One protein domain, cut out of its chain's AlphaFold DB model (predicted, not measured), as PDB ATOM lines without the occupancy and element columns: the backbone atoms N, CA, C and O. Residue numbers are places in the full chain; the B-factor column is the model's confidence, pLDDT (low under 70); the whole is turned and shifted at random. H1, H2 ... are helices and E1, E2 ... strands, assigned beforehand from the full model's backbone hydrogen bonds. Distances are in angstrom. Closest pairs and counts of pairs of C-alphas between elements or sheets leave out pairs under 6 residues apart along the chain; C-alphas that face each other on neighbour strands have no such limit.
ATOM      1  N   TRP A  12      55.892 -27.875  43.076       84.12
ATOM      2  CA  TRP A  12      54.512 -27.491  43.296       84.12
ATOM      3  C   TRP A  12      53.732 -28.659  43.889       84.12
ATOM      4  O   TRP A  12      54.056 -29.824  43.650       84.12
ATOM      5  N   LEU A  13      52.709 -28.340  44.674       84.25
ATOM      6  CA  LEU A  13      51.847 -29.319  45.322       84.25
ATOM      7  C   LEU A  13      50.399 -28.828  45.300       84.25
ATOM      8  O   LEU A  13      50.127 -27.657  45.575       84.25
ATOM      9  N   LEU A  14      49.463 -29.730  45.011       81.62
ATOM     10  CA  LEU A  14      48.049 -29.495  45.278       81.62
ATOM     11  C   LEU A  14      47.790 -29.772  46.763       81.62
ATOM     12  O   LEU A  14      47.913 -30.908  47.217       81.62
ATOM     13  N   ARG A  15      47.455 -28.733  47.527       76.56
ATOM     14  CA  ARG A  15      47.246 -28.836  48.980       76.56
ATOM     15  C   ARG A  15      45.821 -29.246  49.347       76.56
ATOM     16  O   ARG A  15      45.582 -29.713  50.457       76.56
ATOM     17  N   SER A  16      44.882 -29.072  48.426       78.44
ATOM     18  CA  SER A  16      43.493 -29.496  48.572       78.44
ATOM     19  C   SER A  16      42.888 -29.822  47.212       78.44
ATOM     20  O   SER A  16      43.173 -29.148  46.223       78.44
ATOM     21  N   ASP A  17      42.037 -30.852  47.179       83.62
ATOM     22  CA  ASP A  17      41.160 -31.121  46.033       83.62
ATOM     23  C   ASP A  17      40.262 -29.905  45.743       83.62
ATOM     24  O   ASP A  17      40.094 -29.040  46.602       83.62
ATOM     25  N   VAL A  18      39.682 -29.810  44.547       88.75
ATOM     26  CA  VAL A  18      38.801 -28.689  44.192       88.75
ATOM     27  C   VAL A  18      37.487 -28.784  44.975       88.75
ATOM     28  O   VAL A  18      36.716 -29.733  44.839       88.75
ATOM     29  N   HIS A  19      37.201 -27.770  45.787       92.06
ATOM     30  CA  HIS A  19      36.046 -27.741  46.683       92.06
ATOM     31  C   HIS A  19      35.456 -26.333  46.776       92.06
ATOM     32  O   HIS A  19      36.086 -25.351  46.402       92.06
ATOM     33  N   ASP A  20      34.219 -26.214  47.251       93.56
ATOM     34  CA  ASP A  20      33.502 -24.936  47.347       93.56
ATOM     35  C   ASP A  20      33.182 -24.539  48.792       93.56
ATOM     36  O   ASP A  20      32.238 -23.791  49.063       93.56
ATOM     37  N   THR A  21      33.971 -25.047  49.737       91.94
ATOM     38  CA  THR A  21      33.836 -24.745  51.161       91.94
ATOM     39  C   THR A  21      35.099 -24.112  51.716       91.94
ATOM     40  O   THR A  21      36.194 -24.440  51.293       91.94
ATOM     41  N   THR A  22      34.959 -23.266  52.726       88.88
ATOM     42  CA  THR A  22      36.063 -22.666  53.475       88.88
ATOM     43  C   THR A  22      35.797 -22.772  54.975       88.88
ATOM     44  O   THR A  22      34.697 -23.138  55.394       88.88
ATOM     45  N   ILE A  23      36.796 -22.473  55.804       85.31
ATOM     46  CA  ILE A  23      36.670 -22.517  57.262       85.31
ATOM     47  C   ILE A  23      36.529 -21.095  57.803       85.31
ATOM     48  O   ILE A  23      37.473 -20.310  57.764       85.31
ATOM     49  N   VAL A  24      35.372 -20.788  58.389       83.81
ATOM     50  CA  VAL A  24      35.120 -19.530  59.106       83.81
ATOM     51  C   VAL A  24      34.784 -19.862  60.553       83.81
ATOM     52  O   VAL A  24      33.893 -20.668  60.819       83.81
ATOM     53  N   ALA A  25      35.527 -19.280  61.501       82.81
ATOM     54  CA  ALA A  25      35.377 -19.549  62.938       82.81
ATOM     55  C   ALA A  25      35.357 -21.059  63.289       82.81
ATOM     56  O   ALA A  25      34.559 -21.514  64.106       82.81
ATOM     57  N   GLY A  26      36.215 -21.847  62.629       80.25
ATOM     58  CA  GLY A  26      36.345 -23.293  62.854       80.25
ATOM     59  C   GLY A  26      35.260 -24.163  62.209       80.25
ATOM     60  O   GLY A  26      35.295 -25.379  62.367       80.25
ATOM     61  N   LYS A  27      34.308 -23.581  61.468       84.06
ATOM     62  CA  LYS A  27      33.239 -24.321  60.782       84.06
ATOM     63  C   LYS A  27      33.425 -24.284  59.273       84.06
ATOM     64  O   LYS A  27      33.732 -23.232  58.719       84.06
ATOM     65  N   HIS A  28      33.179 -25.421  58.622       87.50
ATOM     66  CA  HIS A  28      33.091 -25.488  57.167       87.50
ATOM     67  C   HIS A  28      31.806 -24.798  56.703       87.50
ATOM     68  O   HIS A  28      30.708 -25.160  57.125       87.50
ATOM     69  N   VAL A  29      31.952 -23.797  55.846       91.88
ATOM     70  CA  VAL A  29      30.864 -23.033  55.227       91.88
ATOM     71  C   VAL A  29      31.107 -22.948  53.727       91.88
ATOM     72  O   VAL A  29      32.235 -23.149  53.287       91.88
ATOM     73  N   LYS A  30      30.082 -22.651  52.922       94.81
ATOM     74  CA  LYS A  30      30.289 -22.384  51.491       94.81
ATOM     75  C   LYS A  30      31.174 -21.155  51.312       94.81
ATOM     76  O   LYS A  30      30.957 -20.136  51.969       94.81
ATOM     77  N   ASP A  31      32.158 -21.266  50.431       91.31
ATOM     78  CA  ASP A  31      32.984 -20.133  50.041       91.31
ATOM     79  C   ASP A  31      32.156 -19.194  49.152       91.31
ATOM     80  O   ASP A  31      31.489 -19.626  48.210       91.31
ATOM     81  N   THR A  32      32.176 -17.898  49.454       91.69
ATOM     82  CA  THR A  32      31.412 -16.887  48.712       91.69
ATOM     83  C   THR A  32      31.927 -16.675  47.289       91.69
ATOM     84  O   THR A  32      31.187 -16.178  46.441       91.69
ATOM     85  N   LYS A  33      33.174 -17.065  47.006       90.75
ATOM     86  CA  LYS A  33      33.784 -17.047  45.673       90.75
ATOM     87  C   LYS A  33      33.599 -18.366  44.907       90.75
ATOM     88  O   LYS A  33      33.843 -18.388  43.701       90.75
ATOM     89  N   GLY A  34      33.108 -19.420  45.564       92.38
ATOM     90  CA  GLY A  34      32.741 -20.697  44.946       92.38
ATOM     91  C   GLY A  34      33.863 -21.741  44.921       92.38
ATOM     92  O   GLY A  34      34.644 -21.861  45.866       92.38
ATOM     93  N   TRP A  35      33.901 -22.535  43.845       94.75
ATOM     94  CA  TRP A  35      34.841 -23.646  43.664       94.75
ATOM     95  C   TRP A  35      36.279 -23.152  43.578       94.75
ATOM     96  O   TRP A  35      36.578 -22.242  42.805       94.75
ATOM     97  N   HIS A  36      37.174 -23.761  44.347       93.44
ATOM     98  CA  HIS A  36      38.583 -23.416  44.346       93.44
ATOM     99  C   HIS A  36      39.487 -24.582  44.741       93.44
ATOM    100  O   HIS A  36      39.072 -25.525  45.413       93.44
ATOM    101  N   GLY A  37      40.747 -24.487  44.322       89.56
ATOM    102  CA  GLY A  37      41.844 -25.340  44.771       89.56
ATOM    103  C   GLY A  37      42.966 -24.501  45.374       89.56
ATOM    104  O   GLY A  37      43.143 -23.331  45.016       89.56
ATOM    105  N   ILE A  38      43.726 -25.098  46.295       89.75
ATOM    106  CA  ILE A  38      44.913 -24.466  46.878       89.75
ATOM    107  C   ILE A  38      46.153 -25.128  46.297       89.75
ATOM    108  O   ILE A  38      46.401 -26.318  46.500       89.75
ATOM    109  N   PHE A  39      46.955 -24.326  45.616       87.88
ATOM    110  CA  PHE A  39      48.233 -24.722  45.048       87.88
ATOM    111  C   PHE A  39      49.353 -24.126  45.880       87.88
ATOM    112  O   PHE A  39      49.246 -23.006  46.374       87.88
ATOM    113  N   VAL A  40      50.432 -24.872  46.035       89.00
ATOM    114  CA  VAL A  40      51.633 -24.411  46.716       89.00
ATOM    115  C   VAL A  40      52.770 -24.435  45.719       89.00
ATOM    116  O   VAL A  40      52.934 -25.428  45.019       89.00
ATOM    117  N   PHE A  41      53.539 -23.354  45.664       88.00
ATOM    118  CA  PHE A  41      54.702 -23.216  44.794       88.00
ATOM    119  C   PHE A  41      55.944 -22.923  45.623       88.00
ATOM    120  O   PHE A  41      55.858 -22.228  46.644       88.00
ATOM    121  N   LYS A  42      57.078 -23.448  45.155       90.62
ATOM    122  CA  LYS A  42      58.402 -23.134  45.683       90.62
ATOM    123  C   LYS A  42      59.395 -22.886  44.557       90.62
ATOM    124  O   LYS A  42      59.470 -23.683  43.615       90.62
ATOM    125  N   ASP A  43      60.172 -21.822  44.687       90.25
ATOM    126  CA  ASP A  43      61.423 -21.623  43.954       90.25
ATOM    127  C   ASP A  43      62.626 -22.230  44.706       90.25
ATOM    128  O   ASP A  43      62.466 -22.873  45.746       90.25
ATOM    129  N   ASP A  44      63.834 -22.063  44.161       89.50
ATOM    130  CA  ASP A  44      65.075 -22.552  44.774       89.50
ATOM    131  C   ASP A  44      65.272 -22.067  46.217       89.50
ATOM    132  O   ASP A  44      65.532 -22.880  47.105       89.50
ATOM    133  N   ASN A  45      65.097 -20.768  46.462       90.06
ATOM    134  CA  ASN A  45      65.318 -20.170  47.779       90.06
ATOM    135  C   ASN A  45      64.270 -20.660  48.782       90.06
ATOM    136  O   ASN A  45      64.579 -20.946  49.935       90.06
ATOM    137  N   GLN A  46      63.020 -20.785  48.338       90.88
ATOM    138  CA  GLN A  46      61.904 -21.259  49.150       90.88
ATOM    139  C   GLN A  46      62.057 -22.735  49.530       90.88
ATOM    140  O   GLN A  46      61.701 -23.116  50.642       90.88
ATOM    141  N   VAL A  47      62.638 -23.563  48.655       88.12
ATOM    142  CA  VAL A  47      63.024 -24.936  49.016       88.12
ATOM    143  C   VAL A  47      64.133 -24.932  50.070       88.12
ATOM    144  O   VAL A  47      64.016 -25.651  51.058       88.12
ATOM    145  N   GLU A  48      65.188 -24.133  49.889       90.88
ATOM    146  CA  GLU A  48      66.323 -24.094  50.823       90.88
ATOM    147  C   GLU A  48      65.955 -23.549  52.208       90.88
ATOM    148  O   GLU A  48      66.510 -23.993  53.212       90.88
ATOM    149  N   TRP A  49      65.035 -22.585  52.278       91.50
ATOM    150  CA  TRP A  49      64.640 -21.940  53.534       91.50
ATOM    151  C   TRP A  49      63.381 -22.535  54.168       91.50
ATOM    152  O   TRP A  49      62.973 -22.067  55.231       91.50
ATOM    153  N   GLU A  50      62.780 -23.551  53.543       91.00
ATOM    154  CA  GLU A  50      61.540 -24.205  53.992       91.00
ATOM    155  C   GLU A  50      60.345 -23.236  54.053       91.00
ATOM    156  O   GLU A  50      59.606 -23.141  55.044       91.00
ATOM    157  N   PHE A  51      60.167 -22.476  52.972       91.38
ATOM    158  CA  PHE A  51      59.037 -21.579  52.758       91.38
ATOM    159  C   PHE A  51      58.214 -21.996  51.543       91.38
ATOM    160  O   PHE A  51      58.658 -22.720  50.653       91.38
ATOM    161  N   HIS A  52      56.992 -21.482  51.488       89.25
ATOM    162  CA  HIS A  52      56.120 -21.638  50.343       89.25
ATOM    163  C   HIS A  52      55.201 -20.442  50.124       89.25
ATOM    164  O   HIS A  52      54.841 -19.716  51.056       89.25
ATOM    165  N   VAL A  53      54.739 -20.309  48.882       90.38
ATOM    166  CA  VAL A  53      53.627 -19.432  48.507       90.38
ATOM    167  C   VAL A  53      52.406 -20.294  48.215       90.38
ATOM    168  O   VAL A  53      52.470 -21.214  47.401       90.38
ATOM    169  N   ALA A  54      51.287 -19.992  48.873       90.06
ATOM    170  CA  ALA A  54      50.005 -20.628  48.590       90.06
ATOM    171  C   ALA A  54      49.163 -19.742  47.663       90.06
ATOM    172  O   ALA A  54      49.002 -18.547  47.911       90.06
ATOM    173  N   LEU A  55      48.586 -20.345  46.631       90.06
ATOM    174  CA  LEU A  55      47.707 -19.725  45.652       90.06
ATOM    175  C   LEU A  55      46.323 -20.370  45.727       90.06
ATOM    176  O   LEU A  55      46.194 -21.584  45.602       90.06
ATOM    177  N   HIS A  56      45.294 -19.554  45.922       90.62
ATOM    178  CA  HIS A  56      43.898 -19.955  45.796       90.62
ATOM    179  C   HIS A  56      43.451 -19.677  44.367       90.62
ATOM    180  O   HIS A  56      43.333 -18.516  43.971       90.62
ATOM    181  N   GLY A  57      43.231 -20.740  43.596       92.25
ATOM    182  CA  GLY A  57      42.684 -20.654  42.247       92.25
ATOM    183  C   GLY A  57      41.190 -20.933  42.268       92.25
ATOM    184  O   GLY A  57      40.790 -22.037  42.626       92.25
ATOM    185  N   TYR A  58      40.382 -19.948  41.884       94.00
ATOM    186  CA  TYR A  58      38.931 -20.061  41.769       94.00
ATOM    187  C   TYR A  58      38.527 -20.498  40.361       94.00
ATOM    188  O   TYR A  58      39.070 -20.016  39.365       94.00
ATOM    189  N   MET A  59      37.545 -21.389  40.291       92.50
ATOM    190  CA  MET A  59      37.045 -22.044  39.083       92.50
ATOM    191  C   MET A  59      35.545 -21.785  38.920       92.50
ATOM    192  O   MET A  59      34.853 -21.422  39.876       92.50
ATOM    193  N   ASN A  60      35.017 -21.967  37.709       90.38
ATOM    194  CA  ASN A  60      33.580 -21.788  37.470       90.38
ATOM    195  C   ASN A  60      32.745 -22.932  38.062       90.38
ATOM    196  O   ASN A  60      31.606 -22.720  38.478       90.38
ATOM    197  N   SER A  61      33.296 -24.147  38.090       89.75
ATOM    198  CA  SER A  61      32.631 -25.331  38.631       89.75
ATOM    199  C   SER A  61      33.650 -26.389  39.067       89.75
ATOM    200  O   SER A  61      34.848 -26.213  38.867       89.75
ATOM    201  N   LYS A  62      33.174 -27.501  39.640       89.38
ATOM    202  CA  LYS A  62      34.016 -28.646  40.022       89.38
ATOM    203  C   LYS A  62      34.722 -29.310  38.831       89.38
ATOM    204  O   LYS A  62      35.798 -29.870  38.994       89.38
ATOM    205  N   GLU A  63      34.088 -29.287  37.662       89.75
ATOM    206  CA  GLU A  63      34.525 -30.019  36.462       89.75
ATOM    207  C   GLU A  63      35.130 -29.084  35.400       89.75
ATOM    208  O   GLU A  63      35.747 -29.546  34.442       89.75
ATOM    209  N   ASP A  64      34.985 -27.767  35.581       87.94
ATOM    210  CA  ASP A  64      35.594 -26.742  34.735       87.94
ATOM    211  C   ASP A  64      36.842 -26.173  35.416       87.94
ATOM    212  O   ASP A  64      36.760 -25.252  36.228       87.94
ATOM    213  N   PHE A  65      38.005 -26.708  35.043       82.69
ATOM    214  CA  PHE A  65      39.310 -26.286  35.560       82.69
ATOM    215  C   PHE A  65      39.809 -24.951  34.978       82.69
ATOM    216  O   PHE A  65      40.968 -24.582  35.186       82.69
ATOM    217  N   SER A  66      38.963 -24.211  34.255       89.88
ATOM    218  CA  SER A  66      39.283 -22.859  33.801       89.88
ATOM    219  C   SER A  66      39.447 -21.922  34.998       89.88
ATOM    220  O   SER A  66      38.529 -21.730  35.800       89.88
ATOM    221  N   LEU A  67      40.627 -21.309  35.104       88.81
ATOM    222  CA  LEU A  67      40.939 -20.365  36.169       88.81
ATOM    223  C   LEU A  67      40.179 -19.051  35.949       88.81
ATOM    224  O   LEU A  67      40.444 -18.319  34.996       88.81
ATOM    225  N   LYS A  68      39.259 -18.738  36.860       92.25
ATOM    226  CA  LYS A  68      38.494 -17.486  36.873       92.25
ATOM    227  C   LYS A  68      39.266 -16.358  37.557       92.25
ATOM    228  O   LYS A  68      39.298 -15.234  37.070       92.25
ATOM    229  N   GLU A  69      39.853 -16.657  38.709       92.25
ATOM    230  CA  GLU A  69      40.612 -15.716  39.532       92.25
ATOM    231  C   GLU A  69      41.676 -16.503  40.297       92.25
ATOM    232  O   GLU A  69      41.427 -17.632  40.714       92.25
ATOM    233  N   ALA A  70      42.841 -15.903  40.520       91.38
ATOM    234  CA  ALA A  70      43.823 -16.431  41.452       91.38
ATOM    235  C   ALA A  70      44.243 -15.351  42.443       91.38
ATOM    236  O   ALA A  70      44.547 -14.222  42.058       91.38
ATOM    237  N   THR A  71      44.313 -15.722  43.715       90.75
ATOM    238  CA  THR A  71      44.937 -14.906  44.757       90.75
ATOM    239  C   THR A  71      46.077 -15.691  45.379       90.75
ATOM    240  O   THR A  71      45.992 -16.906  45.532       90.75
ATOM    241  N   HIS A  72      47.161 -15.017  45.745       89.00
ATOM    242  CA  HIS A  72      48.263 -15.647  46.463       89.00
ATOM    243  C   HIS A  72      48.404 -15.035  47.852       89.00
ATOM    244  O   HIS A  72      48.126 -13.854  48.069       89.00
ATOM    245  N   THR A  73      48.840 -15.845  48.810       86.25
ATOM    246  CA  THR A  73      49.262 -15.340  50.113       86.25
ATOM    247  C   THR A  73      50.731 -14.924  50.058       86.25
ATOM    248  O   THR A  73      51.463 -15.395  49.189       86.25
ATOM    249  N   PRO A  74      51.202 -14.084  50.993       89.38
ATOM    250  CA  PRO A  74      52.633 -13.934  51.233       89.38
ATOM    251  C   PRO A  74      53.295 -15.280  51.559       89.38
ATOM    252  O   PRO A  74      52.603 -16.244  51.912       89.38
ATOM    253  N   GLU A  75      54.622 -15.317  51.469       90.12
ATOM    254  CA  GLU A  75      55.441 -16.471  51.840       90.12
ATOM    255  C   GLU A  75      55.200 -16.897  53.292       90.12
ATOM    256  O   GLU A  75      55.034 -16.070  54.195       90.12
ATOM    257  N   LYS A  76      55.178 -18.210  53.521       88.56
ATOM    258  CA  LYS A  76      54.975 -18.824  54.836       88.56
ATOM    259  C   LYS A  76      55.957 -19.962  55.029       88.56
ATOM    260  O   LYS A  76      56.269 -20.656  54.071       88.56
ATOM    261  N   LYS A  77      56.379 -20.195  56.273       89.44
ATOM    262  CA  LYS A  77      57.134 -21.405  56.621       89.44
ATOM    263  C   LYS A  77      56.297 -22.641  56.333       89.44
ATOM    264  O   LYS A  77      55.087 -22.623  56.574       89.44
ATOM    265  N   ASP A  78      56.937 -23.721  55.924       85.88
ATOM    266  CA  ASP A  78      56.279 -24.996  55.630       85.88
ATOM    267  C   ASP A  78      55.501 -25.570  56.815       85.88
ATOM    268  O   ASP A  78      54.377 -26.052  56.665       85.88
TER     269      ASP A  78
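What this domain is: This is residues 12 to 78 of the 91 residues of an uncharacterized protein of Coccidioides posadasii RMSCC 3488 (UniProt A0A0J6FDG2). A twisted sheet of four strands, E1, E4, E5 and E6, makes the body, with the small helix H1 in the turn between E4 and E5 at one end of it. At the opposite end of the sheet E1 runs on, through a sharp turn, into a separate two-stranded hairpin, E2 and E3, which makes a small arm angled away from the sheet. The printed part has 67 residues with one named helix and six named strands, in the order E1, E2, E3, E4, H1, E5, E6; the larger sheet runs E1, E4, E5, E6, all antiparallel, and the class is mostly strand. It is only just compact, close to loose, with a radius of gyration of the C-alphas of 13.1 A, and its outline of 35 by 30 by 16 A is only just flat.

Where its parts are: In the larger sheet, E5, residues 51 to 59, is the longest strand at 25.9 A. E4, residues 36 to 42, is 19.9 A long. E1, residues 12 to 19, is 18.8 A long and begins with C-alpha 12 at (54.512, -27.491, 43.296). E6, residues 67 to 72, is 13.5 A long and ends with C-alpha 72 at (48.263, -15.647, 46.463). H1 is residues 44 to 49, with C-alpha 44 at (65.075, -22.552, 44.774). E2 is residues 21 to 24 and E3 is residues 27 to 30.

How they stand to each other: Inner strands E4 and E5 are antiparallel at 152 degrees, with N 39 and O 55 2.8 A apart, within hydrogen-bond range. Edge strand E1 is antiparallel to E4 at 172 degrees, with N 15 and O 38 at 2.8 A. E5 and E6, a hairpin, are antiparallel at 154 degrees, with N 56 and O 71 at 2.8 A; E6 is the other edge strand. Residues 51 to 52 of E5 also pair antiparallel with residues 76 to 77. H1 only grazes the sheet, with its residues 45 to 48; the closest C-alphas of H1 and E5 are those of Gln 46 and His 52, 5.9 A apart. In H1 every O i to N i+4 pair is within hydrogen-bond range. E1 bends by 54 degrees at residue 15 and runs on into E2 across a break of 1 residue, at 95 degrees. E2 and E3 form a hairpin, antiparallel at 135 degrees, with N 22 and O 29 at 2.8 A. E3 is apart from E4, and E2 is only just apart from E4, at 8.4 A.

The domain as a whole: The C-alphas of Lys 30 and Glu 48, the two farthest apart, are 36.1 A apart. The printed part has no cut. No link is long; that from E5 to E6, 7 residues, is short and the others are tight. The mean pLDDT of the printed part is 89.0, and no printed residue is under 70.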